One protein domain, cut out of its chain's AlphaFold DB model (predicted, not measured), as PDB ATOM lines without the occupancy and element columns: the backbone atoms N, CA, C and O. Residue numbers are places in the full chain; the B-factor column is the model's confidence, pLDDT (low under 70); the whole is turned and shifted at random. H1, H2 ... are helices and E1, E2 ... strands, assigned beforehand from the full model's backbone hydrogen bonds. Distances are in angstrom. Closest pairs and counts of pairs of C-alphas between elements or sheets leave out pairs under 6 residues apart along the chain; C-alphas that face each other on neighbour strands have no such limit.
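What this domain is: This is residues 185 to 280 of the 285 residues of an uncharacterized protein of Leptospiraceae bacterium (UniProt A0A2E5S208). One strongly twisted sheet of six strands has helices H1 and H2 over one face and no named helix on the other; the long hairpin of E5 and E6 ends in a tip, residues 266 to 271, that sticks out. The printed part has 96 residues, with two named helices and six named strands in the order H1 E1 E2 H2 E3 E4 E5 E6, class mixed. The mixed sheet runs E2 E1 E6 E5 E4 E3. The whole is compact, with a radius of gyration of the C-alphas of 13.3 A and spans of 41 by 31 by 22 A.

How they stand to each other: H1, residues 185 to 192, is on the sheet over E4, residues 248 to 252, at a height of 8.6 A; their closest C-alphas, Val 188 and Leu 250, are 7.5 A apart. E1, residues 209 to 212, and E2, residues 216 to 219, form an antiparallel hairpin, with N 211 and O 217 within hydrogen-bond range at 2.9 A. H2, residues 222 to 232, is over E2 and E1 on the same face as H1. H1 and H2 touch at Ala 191 and Leu 232, their closest C-alphas, 5.2 A apart; at 71 degrees they are only just about perpendicular. E3, residues 239 to 242, E4, E5, residues 255 to 267, and E6, residues 270 to 279, form a meander of hairpins, each strand the antiparallel neighbour of the one before; N 241 and O 249 at 2.9 A, N 250 and O 258 at 2.8 A, and N 261 and O 276 at 2.8 A are within hydrogen-bond range. E1 and E6 are parallel neighbours, with N 277 and O 210 within that range at 2.8 A. In H1 and H2 every O i to N i+4 pair is within hydrogen-bond range.

Where its parts are: H1 begins at C-alpha 185 (79.440, 75.333, 84.442). H2 is 15.0 A long from first to last C-alpha, E5 33.3 A and E6 25.8 A. E5 bends by 58 degrees at residue 264, and E6 by 57 degrees at residue 275. E6 ends at C-alpha 279 (83.847, 90.869, 83.698).

The domain as a whole: The two C-alphas farthest apart, those of Ser 195 and Gly 269, are 42.1 A apart. The printed part has no cut; the link from H1 to E1, 16 residues, is long. Mean pLDDT of the printed part is 90.3, with residue 214 under 70.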
ATOM      1  N   ALA A 185      80.454  76.107  85.149       93.44
ATOM      2  CA  ALA A 185      79.440  75.333  84.442       93.44
ATOM      3  C   ALA A 185      78.013  75.831  84.745       93.44
ATOM      4  O   ALA A 185      77.156  75.827  83.864       93.44
ATOM      5  N   THR A 186      77.760  76.312  85.971       94.44
ATOM      6  CA  THR A 186      76.470  76.918  86.328       94.44
ATOM      7  C   THR A 186      76.267  78.246  85.602       94.44
ATOM      8  O   THR A 186      75.187  78.467  85.060       94.44
ATOM      9  N   LEU A 187      77.293  79.101  85.525       94.44
ATOM     10  CA  LEU A 187      77.212  80.384  84.815       94.44
ATOM     11  C   LEU A 187      77.023  80.206  83.301       94.44
ATOM     12  O   LEU A 187      76.118  80.822  82.743       94.44
ATOM     13  N   VAL A 188      77.776  79.307  82.656       94.50
ATOM     14  CA  VAL A 188      77.599  78.971  81.226       94.50
ATOM     15  C   VAL A 188      76.193  78.418  80.967       94.50
ATOM     16  O   VAL A 188      75.518  78.809  80.013       94.50
ATOM     17  N   ARG A 189      75.688  77.544  81.849       94.00
ATOM     18  CA  ARG A 189      74.309  77.039  81.762       94.00
ATOM     19  C   ARG A 189      73.280  78.168  81.869       94.00
ATOM     20  O   ARG A 189      72.311  78.181  81.118       94.00
ATOM     21  N   ILE A 190      73.463  79.097  82.804       94.19
ATOM     22  CA  ILE A 190      72.560  80.240  82.971       94.19
ATOM     23  C   ILE A 190      72.583  81.128  81.725       94.19
ATOM     24  O   ILE A 190      71.513  81.480  81.234       94.19
ATOM     25  N   ALA A 191      73.767  81.432  81.184       93.25
ATOM     26  CA  ALA A 191      73.926  82.245  79.980       93.25
ATOM     27  C   ALA A 191      73.267  81.603  78.741       93.25
ATOM     28  O   ALA A 191      72.573  82.274  77.974       93.25
ATOM     29  N   SER A 192      73.408  80.283  78.581       92.00
ATOM     30  CA  SER A 192      72.895  79.534  77.423       92.00
ATOM     31  C   SER A 192      71.387  79.242  77.463       92.00
ATOM     32  O   SER A 192      70.741  79.188  76.414       92.00
ATOM     33  N   LEU A 193      70.772  79.092  78.642       91.69
ATOM     34  CA  LEU A 193      69.348  78.737  78.784       91.69
ATOM     35  C   LEU A 193      68.399  79.944  78.632       91.69
ATOM     36  O   LEU A 193      67.614  80.283  79.521       91.69
ATOM     37  N   LYS A 194      68.403  80.562  77.446       86.75
ATOM     38  CA  LYS A 194      67.617  81.769  77.126       86.75
ATOM     39  C   LYS A 194      66.097  81.570  77.083       86.75
ATOM     40  O   LYS A 194      65.381  82.563  77.021       86.75
ATOM     41  N   SER A 195      65.583  80.345  77.137       87.12
ATOM     42  CA  SER A 195      64.137  80.058  77.149       87.12
ATOM     43  C   SER A 195      63.560  79.809  78.548       87.12
ATOM     44  O   SER A 195      62.349  79.886  78.736       87.12
ATOM     45  N   VAL A 196      64.402  79.524  79.547       88.94
ATOM     46  CA  VAL A 196      63.956  79.188  80.908       88.94
ATOM     47  C   VAL A 196      63.625  80.464  81.688       88.94
ATOM     48  O   VAL A 196      64.264  81.498  81.513       88.94
ATOM     49  N   GLU A 197      62.629  80.424  82.571       89.38
ATOM     50  CA  GLU A 197      62.259  81.575  83.403       89.38
ATOM     51  C   GLU A 197      63.399  81.956  84.382       89.38
ATOM     52  O   GLU A 197      63.842  81.089  85.143       89.38
ATOM     53  N   PRO A 198      63.861  83.229  84.434       87.75
ATOM     54  CA  PRO A 198      64.979  83.647  85.293       87.75
ATOM     55  C   PRO A 198      64.808  83.269  86.769       87.75
ATOM     56  O   PRO A 198      65.764  82.862  87.425       87.75
ATOM     57  N   ARG A 199      63.572  83.337  87.284       88.50
ATOM     58  CA  ARG A 199      63.245  83.002  88.679       88.50
ATOM     59  C   ARG A 199      63.606  81.567  89.059       88.50
ATOM     60  O   ARG A 199      63.892  81.309  90.217       88.50
ATOM     61  N   ARG A 200      63.644  80.636  88.104       89.81
ATOM     62  CA  ARG A 200      64.041  79.240  88.358       89.81
ATOM     63  C   ARG A 200      65.558  79.051  88.449       89.81
ATOM     64  O   ARG A 200      66.020  77.976  88.819       89.81
ATOM     65  N   MET A 201      66.335  80.070  88.085       91.88
ATOM     66  CA  MET A 201      67.796  80.029  88.110       91.88
ATOM     67  C   MET A 201      68.394  80.735  89.322       91.88
ATOM     68  O   MET A 201      69.512  80.407  89.702       91.88
ATOM     69  N   ILE A 202      67.671  81.665  89.959       93.00
ATOM     70  CA  ILE A 202      68.224  82.452  91.076       93.00
ATOM     71  C   ILE A 202      68.629  81.589  92.278       93.00
ATOM     72  O   ILE A 202      69.509  81.984  93.032       93.00
ATOM     73  N   SER A 203      68.019  80.410  92.453       91.81
ATOM     74  CA  SER A 203      68.369  79.453  93.511       91.81
ATOM     75  C   SER A 203      69.676  78.700  93.242       91.81
ATOM     76  O   SER A 203      70.159  77.976  94.105       91.81
ATOM     77  N   GLN A 204      70.228  78.828  92.034       93.94
ATOM     78  CA  GLN A 204      71.500  78.225  91.636       93.94
ATOM     79  C   GLN A 204      72.679  79.176  91.867       93.94
ATOM     80  O   GLN A 204      73.814  78.816  91.572       93.94
ATOM     81  N   ILE A 205      72.416  80.388  92.355       94.94
ATOM     82  CA  ILE A 205      73.419  81.414  92.613       94.94
ATOM     83  C   ILE A 205      73.599  81.549  94.131       94.94
ATOM     84  O   ILE A 205      72.602  81.757  94.831       94.94
ATOM     85  N   PRO A 206      74.833  81.434  94.655       94.06
ATOM     86  CA  PRO A 206      75.098  81.654  96.067       94.06
ATOM     87  C   PRO A 206      74.871  83.117  96.431       94.06
ATOM     88  O   PRO A 206      74.957  84.007  95.585       94.06
ATOM     89  N   ARG A 207      74.594  83.373  97.707       92.88
ATOM     90  CA  ARG A 207      74.517  84.738  98.236       92.88
ATOM     91  C   ARG A 207      75.461  84.855  99.426       92.88
ATOM     92  O   ARG A 207      75.390  83.983 100.278       92.88
ATOM     93  N   PRO A 208      76.280  85.905  99.512       92.81
ATOM     94  CA  PRO A 208      76.445  86.928  98.487       92.81
ATOM     95  C   PRO A 208      77.160  86.375  97.242       92.81
ATOM     96  O   PRO A 208      77.966  85.449  97.325       92.81
ATOM     97  N   ILE A 209      76.873  86.975  96.090       94.06
ATOM     98  CA  ILE A 209      77.736  86.899  94.908       94.06
ATOM     99  C   ILE A 209      78.170  88.315  94.555       94.06
ATOM    100  O   ILE A 209      77.374  89.251  94.663       94.06
ATOM    101  N   ILE A 210      79.431  88.474  94.171       92.00
ATOM    102  CA  ILE A 210      79.987  89.764  93.784       92.00
ATOM    103  C   ILE A 210      80.047  89.842  92.267       92.00
ATOM    104  O   ILE A 210      80.546  88.923  91.618       92.00
ATOM    105  N   LEU A 211      79.561  90.948  91.716       90.56
ATOM    106  CA  LEU A 211      79.853  91.350  90.349       90.56
ATOM    107  C   LEU A 211      80.917  92.437  90.367       90.56
ATOM    108  O   LEU A 211      80.829  93.382  91.147       90.56
ATOM    109  N   SER A 212      81.917  92.283  89.511       88.00
ATOM    110  CA  SER A 212      83.003  93.240  89.351       88.00
ATOM    111  C   SER A 212      83.167  93.557  87.867       88.00
ATOM    112  O   SER A 212      83.945  92.910  87.167       88.00
ATOM    113  N   ASP A 213      82.407  94.539  87.389       76.88
ATOM    114  CA  ASP A 213      82.523  95.067  86.022       76.88
ATOM    115  C   ASP A 213      83.468  96.284  86.024       76.88
ATOM    116  O   ASP A 213      84.596  96.227  85.536       76.88
ATOM    117  N   HIS A 214      83.003  97.384  86.624       69.19
ATOM    118  CA  HIS A 214      83.761  98.627  86.844       69.19
ATOM    119  C   HIS A 214      83.836  99.013  88.325       69.19
ATOM    120  O   HIS A 214      84.782  99.676  88.746       69.19
ATOM    121  N   ASP A 215      82.862  98.541  89.098       74.12
ATOM    122  CA  ASP A 215      82.711  98.713  90.532       74.12
ATOM    123  C   ASP A 215      82.344  97.354  91.148       74.12
ATOM    124  O   ASP A 215      82.008  96.404  90.437       74.12
ATOM    125  N   ILE A 216      82.454  97.258  92.473       79.94
ATOM    126  CA  ILE A 216      82.108  96.052  93.231       79.94
ATOM    127  C   ILE A 216      80.640  96.148  93.638       79.94
ATOM    128  O   ILE A 216      80.296  96.972  94.487       79.94
ATOM    129  N   ASP A 217      79.814  95.260  93.091       87.00
ATOM    130  CA  ASP A 217      78.408  95.115  93.461       87.00
ATOM    131  C   ASP A 217      78.217  93.816  94.246       87.00
ATOM    132  O   ASP A 217      78.394  92.715  93.715       87.00
ATOM    133  N   VAL A 218      77.820  93.924  95.515       89.00
ATOM    134  CA  VAL A 218      77.579  92.746  96.363       89.00
ATOM    135  C   VAL A 218      76.091  92.435  96.402       89.00
ATOM    136  O   VAL A 218      75.299  93.171  96.991       89.00
ATOM    137  N   LEU A 219      75.706  91.326  95.767       91.81
ATOM    138  CA  LEU A 219      74.311  90.962  95.550       91.81
ATOM    139  C   LEU A 219      73.846  89.947  96.592       91.81
ATOM    140  O   LEU A 219      74.361  88.828  96.661       91.81
ATOM    141  N   LEU A 220      72.838  90.322  97.381       92.12
ATOM    142  CA  LEU A 220      72.257  89.456  98.411       92.12
ATOM    143  C   LEU A 220      70.790  89.129  98.131       92.12
ATOM    144  O   LEU A 220      70.333  88.035  98.460       92.12
ATOM    145  N   SER A 221      70.035  90.071  97.567       90.88
ATOM    146  CA  SER A 221      68.594  89.904  97.386       90.88
ATOM    147  C   SER A 221      68.246  89.094  96.133       90.88
ATOM    148  O   SER A 221      68.915  89.188  95.101       90.88
ATOM    149  N   ASP A 222      67.126  88.361  96.173       91.75
ATOM    150  CA  ASP A 222      66.546  87.678  95.004       91.75
ATOM    151  C   ASP A 222      66.396  88.615  93.807       91.75
ATOM    152  O   ASP A 222      66.645  88.225  92.669       91.75
ATOM    153  N   ARG A 223      66.001  89.866  94.068       90.75
ATOM    154  CA  ARG A 223      65.823  90.890  93.038       90.75
ATOM    155  C   ARG A 223      67.141  91.205  92.333       90.75
ATOM    156  O   ARG A 223      67.164  91.246  91.107       90.75
ATOM    157  N   SER A 224      68.214  91.419  93.085       90.56
ATOM    158  CA  SER A 224      69.531  91.751  92.532       90.56
ATOM    159  C   SER A 224      70.151  90.573  91.793       90.56
ATOM    160  O   SER A 224      70.619  90.729  90.666       90.56
ATOM    161  N   VAL A 225      70.041  89.368  92.354       93.56
ATOM    162  CA  VAL A 225      70.464  88.132  91.679       93.56
ATOM    163  C   VAL A 225      69.652  87.884  90.403       93.56
ATOM    164  O   VAL A 225      70.204  87.457  89.394       93.56
ATOM    165  N   MET A 226      68.351  88.188  90.394       93.94
ATOM    166  CA  MET A 226      67.523  88.085  89.189       93.94
ATOM    167  C   MET A 226      68.006  89.031  88.082       93.94
ATOM    168  O   MET A 226      68.058  88.611  86.927       93.94
ATOM    169  N   ILE A 227      68.376  90.270  88.422       91.19
ATOM    170  CA  ILE A 227      68.944  91.233  87.463       91.19
ATOM    171  C   ILE A 227      70.265  90.697  86.902       91.19
ATOM    172  O   ILE A 227      70.445  90.669  85.688       91.19
ATOM    173  N   MET A 228      71.149  90.179  87.760       92.81
ATOM    174  CA  MET A 228      72.385  89.526  87.319       92.81
ATOM    175  C   MET A 228      72.108  88.371  86.349       92.81
ATOM    176  O   MET A 228      72.720  88.304  85.289       92.81
ATOM    177  N   VAL A 229      71.176  87.472  86.676       94.69
ATOM    178  CA  VAL A 229      70.800  86.339  85.810       94.69
ATOM    179  C   VAL A 229      70.277  86.823  84.455       94.69
ATOM    180  O   VAL A 229      70.587  86.223  83.426       94.69
ATOM    181  N   GLN A 230      69.485  87.897  84.432       93.00
ATOM    182  CA  GLN A 230      69.004  88.499  83.187       93.00
ATOM    183  C   GLN A 230      70.158  89.059  82.348       93.00
ATOM    184  O   GLN A 230      70.192  88.804  81.147       93.00
ATOM    185  N   ASN A 231      71.114  89.744  82.976       90.75
ATOM    186  CA  ASN A 231      72.297  90.281  82.303       90.75
ATOM    187  C   ASN A 231      73.200  89.161  81.766       90.75
ATOM    188  O   ASN A 231      73.574  89.188  80.598       90.75
ATOM    189  N   LEU A 232      73.475  88.126  82.567       91.62
ATOM    190  CA  LEU A 232      74.284  86.969  82.160       91.62
ATOM    191  C   LEU A 232      73.710  86.249  80.936       91.62
ATOM    192  O   LEU A 232      74.454  85.755  80.102       91.62
ATOM    193  N   ARG A 233      72.384  86.208  80.788       91.31
ATOM    194  CA  ARG A 233      71.716  85.614  79.615       91.31
ATOM    195  C   ARG A 233      71.868  86.407  78.328       91.31
ATOM    196  O   ARG A 233      71.566  85.889  77.253       91.31
ATOM    197  N   GLN A 234      72.262  87.668  78.437       90.94
ATOM    198  CA  GLN A 234      72.616  88.484  77.286       90.94
ATOM    199  C   GLN A 234      74.070  88.263  76.875       90.94
ATOM    200  O   GLN A 234      74.425  88.612  75.754       90.94
ATOM    201  N   TRP A 235      74.894  87.678  77.749       90.56
ATOM    202  CA  TRP A 235      76.269  87.354  77.410       90.56
ATOM    203  C   TRP A 235      76.288  86.178  76.440       90.56
ATOM    204  O   TRP A 235      75.527  85.215  76.576       90.56
ATOM    205  N   ASP A 236      77.163  86.277  75.450       90.31
ATOM    206  CA  ASP A 236      77.508  85.151  74.602       90.31
ATOM    207  C   ASP A 236      78.642  84.411  75.310       90.31
ATOM    208  O   ASP A 236      79.768  84.884  75.352       90.31
ATOM    209  N   VAL A 237      78.317  83.340  76.033       93.31
ATOM    210  CA  VAL A 237      79.307  82.513  76.734       93.31
ATOM    211  C   VAL A 237      78.986  81.061  76.436       93.31
ATOM    212  O   VAL A 237      77.901  80.578  76.770       93.31
ATOM    213  N   ASP A 238      79.936  80.361  75.828       94.12
ATOM    214  CA  ASP A 238      79.766  78.996  75.328       94.12
ATOM    215  C   ASP A 238      80.658  77.976  76.047       94.12
ATOM    216  O   ASP A 238      80.313  76.793  76.124       94.12
ATOM    217  N   ARG A 239      81.768  78.424  76.636       95.38
ATOM    218  CA  ARG A 239      82.737  77.555  77.306       95.38
ATOM    219  C   ARG A 239      83.369  78.216  78.524       95.38
ATOM    220  O   ARG A 239      83.233  79.414  78.773       95.38
ATOM    221  N   TRP A 240      84.087  77.398  79.283       97.00
ATOM    222  CA  TRP A 240      84.902  77.846  80.400       97.00
ATOM    223  C   TRP A 240      86.201  77.041  80.470       97.00
ATOM    224  O   TRP A 240      86.246  75.897  80.014       97.00
ATOM    225  N   GLU A 241      87.234  77.626  81.066       96.56
ATOM    226  CA  GLU A 241      88.517  76.967  81.326       96.56
ATOM    227  C   GLU A 241      88.871  77.048  82.815       96.56
ATOM    228  O   GLU A 241      88.737  78.123  83.407       96.56
ATOM    229  N   PRO A 242      89.295  75.940  83.453       95.12
ATOM    230  CA  PRO A 242      89.691  75.941  84.858       95.12
ATOM    231  C   PRO A 242      90.978  76.737  85.079       95.12
ATOM    232  O   PRO A 242      91.950  76.591  84.342       95.12
ATOM    233  N   GLY A 243      91.004  77.508  86.160       91.69
ATOM    234  CA  GLY A 243      92.206  78.098  86.730       91.69
ATOM    235  C   GLY A 243      92.802  77.238  87.858       91.69
ATOM    236  O   GLY A 243      92.144  76.325  88.369       91.69
ATOM    237  N   PRO A 244      94.046  77.530  88.275       83.75
ATOM    238  CA  PRO A 244      94.780  76.736  89.265       83.75
ATOM    239  C   PRO A 244      94.147  76.742  90.667       83.75
ATOM    240  O   PRO A 244      94.256  75.751  91.385       83.75
ATOM    241  N   ASP A 245      93.421  77.804  91.033       83.31
ATOM    242  CA  ASP A 245      92.890  78.009  92.391       83.31
ATOM    243  C   ASP A 245      91.384  77.708  92.502       83.31
ATOM    244  O   ASP A 245      90.668  78.233  93.360       83.31
ATOM    245  N   GLY A 246      90.861  76.890  91.583       81.94
ATOM    246  CA  GLY A 246      89.419  76.655  91.445       81.94
ATOM    247  C   GLY A 246      88.654  77.859  90.884       81.94
ATOM    248  O   GLY A 246      87.420  77.858  90.893       81.94
ATOM    249  N   SER A 247      89.381  78.871  90.405       92.38
ATOM    250  CA  SER A 247      88.871  79.913  89.524       92.38
ATOM    251  C   SER A 247      88.564  79.352  88.137       92.38
ATOM    252  O   SER A 247      88.890  78.208  87.816       92.38
ATOM    253  N   CYS A 248      87.938  80.160  87.292       95.00
ATOM    254  CA  CYS A 248      87.867  79.872  85.870       95.00
ATOM    255  C   CYS A 248      87.748  81.144  85.043       95.00
ATOM    256  O   CYS A 248      87.331  82.191  85.547       95.00
ATOM    257  N   SER A 249      87.988  80.981  83.752       95.75
ATOM    258  CA  SER A 249      87.665  81.957  82.720       95.75
ATOM    259  C   SER A 249      86.451  81.488  81.918       95.75
ATOM    260  O   SER A 249      86.300  80.296  81.649       95.75
ATOM    261  N   LEU A 250      85.566  82.415  81.567       95.56
ATOM    262  CA  LEU A 250      84.378  82.234  80.730       95.56
ATOM    263  C   LEU A 250      84.652  82.849  79.355       95.56
ATOM    264  O   LEU A 250      85.157  83.969  79.290       95.56
ATOM    265  N   PHE A 251      84.288  82.166  78.271       95.44
ATOM    266  CA  PHE A 251      84.618  82.601  76.909       95.44
ATOM    267  C   PHE A 251      83.412  82.597  75.969       95.44
ATOM    268  O   PHE A 251      82.455  81.854  76.177       95.44
ATOM    269  N   SER A 252      83.528  83.417  74.923       94.75
ATOM    270  CA  SER A 252      82.725  83.411  73.698       94.75
ATOM    271  C   SER A 252      83.661  83.086  72.538       94.75
ATOM    272  O   SER A 252      84.460  83.944  72.143       94.75
ATOM    273  N   GLY A 253      83.631  81.862  72.011       93.00
ATOM    274  CA  GLY A 253      84.664  81.413  71.074       93.00
ATOM    275  C   GLY A 253      86.064  81.569  71.682       93.00
ATOM    276  O   GLY A 253      86.367  80.984  72.718       93.00
ATOM    277  N   GLU A 254      86.919  82.391  71.072       93.38
ATOM    278  CA  GLU A 254      88.290  82.638  71.560       93.38
ATOM    279  C   GLU A 254      88.409  83.828  72.526       93.38
ATOM    280  O   GLU A 254      89.470  84.058  73.104       93.38
ATOM    281  N   THR A 255      87.335  84.592  72.733       93.25
ATOM    282  CA  THR A 255      87.379  85.828  73.523       93.25
ATOM    283  C   THR A 255      86.940  85.576  74.959       93.25
ATOM    284  O   THR A 255      85.794  85.191  75.201       93.25
ATOM    285  N   GLU A 256      87.823  85.852  75.919       93.31
ATOM    286  CA  GLU A 256      87.492  85.833  77.346       93.31
ATOM    287  C   GLU A 256      86.468  86.932  77.670       93.31
ATOM    288  O   GLU A 256      86.698  88.110  77.407       93.31
ATOM    289  N   GLN A 257      85.327  86.541  78.236       93.19
ATOM    290  CA  GLN A 257      84.235  87.443  78.610       93.19
ATOM    291  C   GLN A 257      84.259  87.803  80.094       93.19
ATOM    292  O   GLN A 257      83.833  88.894  80.470       93.19
ATOM    293  N   ALA A 258      84.708  86.882  80.951       94.69
ATOM    294  CA  ALA A 258      84.705  87.058  82.400       94.69
ATOM    295  C   ALA A 258      85.556  86.002  83.113       94.69
ATOM    296  O   ALA A 258      85.894  84.971  82.538       94.69
ATOM    297  N   ARG A 259      85.827  86.224  84.400       95.00
ATOM    298  CA  ARG A 259      86.450  85.272  85.320       95.00
ATOM    299  C   ARG A 259      85.583  85.073  86.545       95.00
ATOM    300  O   ARG A 259      85.075  86.033  87.114       95.00
ATOM    301  N   LEU A 260      85.443  83.828  86.983       96.00
ATOM    302  CA  LEU A 260      84.860  83.512  88.281       96.00
ATOM    303  C   LEU A 260      85.986  83.187  89.261       96.00
ATOM    304  O   LEU A 260      86.736  82.233  89.054       96.00
ATOM    305  N   LEU A 261      86.081  83.962  90.336       94.12
ATOM    306  CA  LEU A 261      87.122  83.874  91.355       94.12
ATOM    307  C   LEU A 261      86.513  83.647  92.742       94.12
ATOM    308  O   LEU A 261      85.350  83.969  92.987       94.12
ATOM    309  N   LYS A 262      87.320  83.132  93.671       91.94
ATOM    310  CA  LYS A 262      87.040  83.197  95.110       91.94
ATOM    311  C   LYS A 262      87.973  84.227  95.726       91.94
ATOM    312  O   LYS A 262      89.179  83.998  95.753       91.94
ATOM    313  N   LEU A 263      87.431  85.338  96.207       89.88
ATOM    314  CA  LEU A 263      88.220  86.447  96.737       89.88
ATOM    315  C   LEU A 263      87.895  86.702  98.209       89.88
ATOM    316  O   LEU A 263      86.754  86.536  98.646       89.88
ATOM    317  N   GLU A 264      88.916  87.093  98.973       89.00
ATOM    318  CA  GLU A 264      88.772  87.501 100.369       89.00
ATOM    319  C   GLU A 264      88.436  88.996 100.455       89.00
ATOM    320  O   GLU A 264      89.149  89.837  99.910       89.00
ATOM    321  N   TYR A 265      87.383  89.333 101.196       85.50
ATOM    322  CA  TYR A 265      86.959  90.701 101.477       85.50
ATOM    323  C   TYR A 265      86.854  90.934 102.982       85.50
ATOM    324  O   TYR A 265      86.445  90.050 103.734       85.50
ATOM    325  N   SER A 266      87.191  92.147 103.424       81.88
ATOM    326  CA  SER A 266      86.951  92.596 104.800       81.88
ATOM    327  C   SER A 266      85.665  93.407 104.854       81.88
ATOM    328  O   SER A 266      85.575  94.454 104.218       81.88
ATOM    329  N   VAL A 267      84.677  92.934 105.612       75.94
ATOM    330  CA  VAL A 267      83.347  93.548 105.679       75.94
ATOM    331  C   VAL A 267      82.875  93.607 107.117       75.94
ATOM    332  O   VAL A 267      82.901  92.590 107.812       75.94
ATOM    333  N   LEU A 268      82.469  94.800 107.565       77.81
ATOM    334  CA  LEU A 268      82.092  95.055 108.962       77.81
ATOM    335  C   LEU A 268      83.152  94.504 109.943       77.81
ATOM    336  O   LEU A 268      82.843  93.799 110.899       77.81
ATOM    337  N   GLY A 269      84.433  94.744 109.636       74.69
ATOM    338  CA  GLY A 269      85.574  94.305 110.448       74.69
ATOM    339  C   GLY A 269      85.938  92.814 110.367       74.69
ATOM    340  O   GLY A 269      86.859  92.391 111.056       74.69
ATOM    341  N   SER A 270      85.262  92.007 109.540       76.56
ATOM    342  CA  SER A 270      85.510  90.559 109.429       76.56
ATOM    343  C   SER A 270      85.945  90.143 108.023       76.56
ATOM    344  O   SER A 270      85.325  90.547 107.040       76.56
ATOM    345  N   LYS A 271      86.965  89.280 107.921       85.00
ATOM    346  CA  LYS A 271      87.388  88.657 106.654       85.00
ATOM    347  C   LYS A 271      86.413  87.561 106.220       85.00
ATOM    348  O   LYS A 271      85.981  86.756 107.046       85.00
ATOM    349  N   ARG A 272      86.066  87.527 104.934       85.00
ATOM    350  CA  ARG A 272      85.117  86.581 104.325       85.00
ATOM    351  C   ARG A 272      85.549  86.229 102.909       85.00
ATOM    352  O   ARG A 272      86.124  87.072 102.235       85.00
ATOM    353  N   ILE A 273      85.238  85.017 102.453       87.56
ATOM    354  CA  ILE A 273      85.500  84.581 101.074       87.56
ATOM    355  C   ILE A 273      84.189  84.593 100.299       87.56
ATOM    356  O   ILE A 273      83.221  83.969 100.732       87.56
ATOM    357  N   PHE A 274      84.178  85.252  99.145       91.44
ATOM    358  CA  PHE A 274      83.019  85.319  98.262       91.44
ATOM    359  C   PHE A 274      83.363  84.867  96.850       91.44
ATOM    360  O   PHE A 274      84.511  84.946  96.415       91.44
ATOM    361  N   TRP A 275      82.340  84.399  96.137       94.25
ATOM    362  CA  TRP A 275      82.429  84.221  94.696       94.25
ATOM    363  C   TRP A 275      82.309  85.580  94.012       94.25
ATOM    364  O   TRP A 275      81.313  86.279  94.203       94.25
ATOM    365  N   THR A 276      83.304  85.913  93.198       94.38
ATOM    366  CA  THR A 276      83.373  87.155  92.432       94.38
ATOM    367  C   THR A 276      83.386  86.826  90.952       94.38
ATOM    368  O   THR A 276      84.284  86.134  90.475       94.38
ATOM    369  N   LEU A 277      82.378  87.304  90.231       95.19
ATOM    370  CA  LEU A 277      82.347  87.294  88.779       95.19
ATOM    371  C   LEU A 277      82.910  88.626  88.281       95.19
ATOM    372  O   LEU A 277      82.242  89.656  88.348       95.19
ATOM    373  N   GLU A 278      84.148  88.591  87.810       92.69
ATOM    374  CA  GLU A 278      84.820  89.730  87.198       92.69
ATOM    375  C   GLU A 278      84.564  89.711  85.701       92.69
ATOM    376  O   GLU A 278      84.882  88.731  85.026       92.69
ATOM    377  N   ARG A 279      83.997  90.775  85.147       90.19
ATOM    378  CA  ARG A 279      83.847  90.869  83.698       90.19
ATOM    379  C   ARG A 279      85.190  91.235  83.091       90.19
ATOM    380  O   ARG A 279      85.896  92.098  83.613       90.19
ATOM    381  N   ALA A 280      85.560  90.566  82.003       84.19
ATOM    382  CA  ALA A 280      86.782  90.908  81.300       84.19
ATOM    383  C   ALA A 280      86.692  92.393  80.911       84.19
ATOM    384  O   ALA A 280      85.642  92.826  80.419       84.19
TER     385      ALA A 280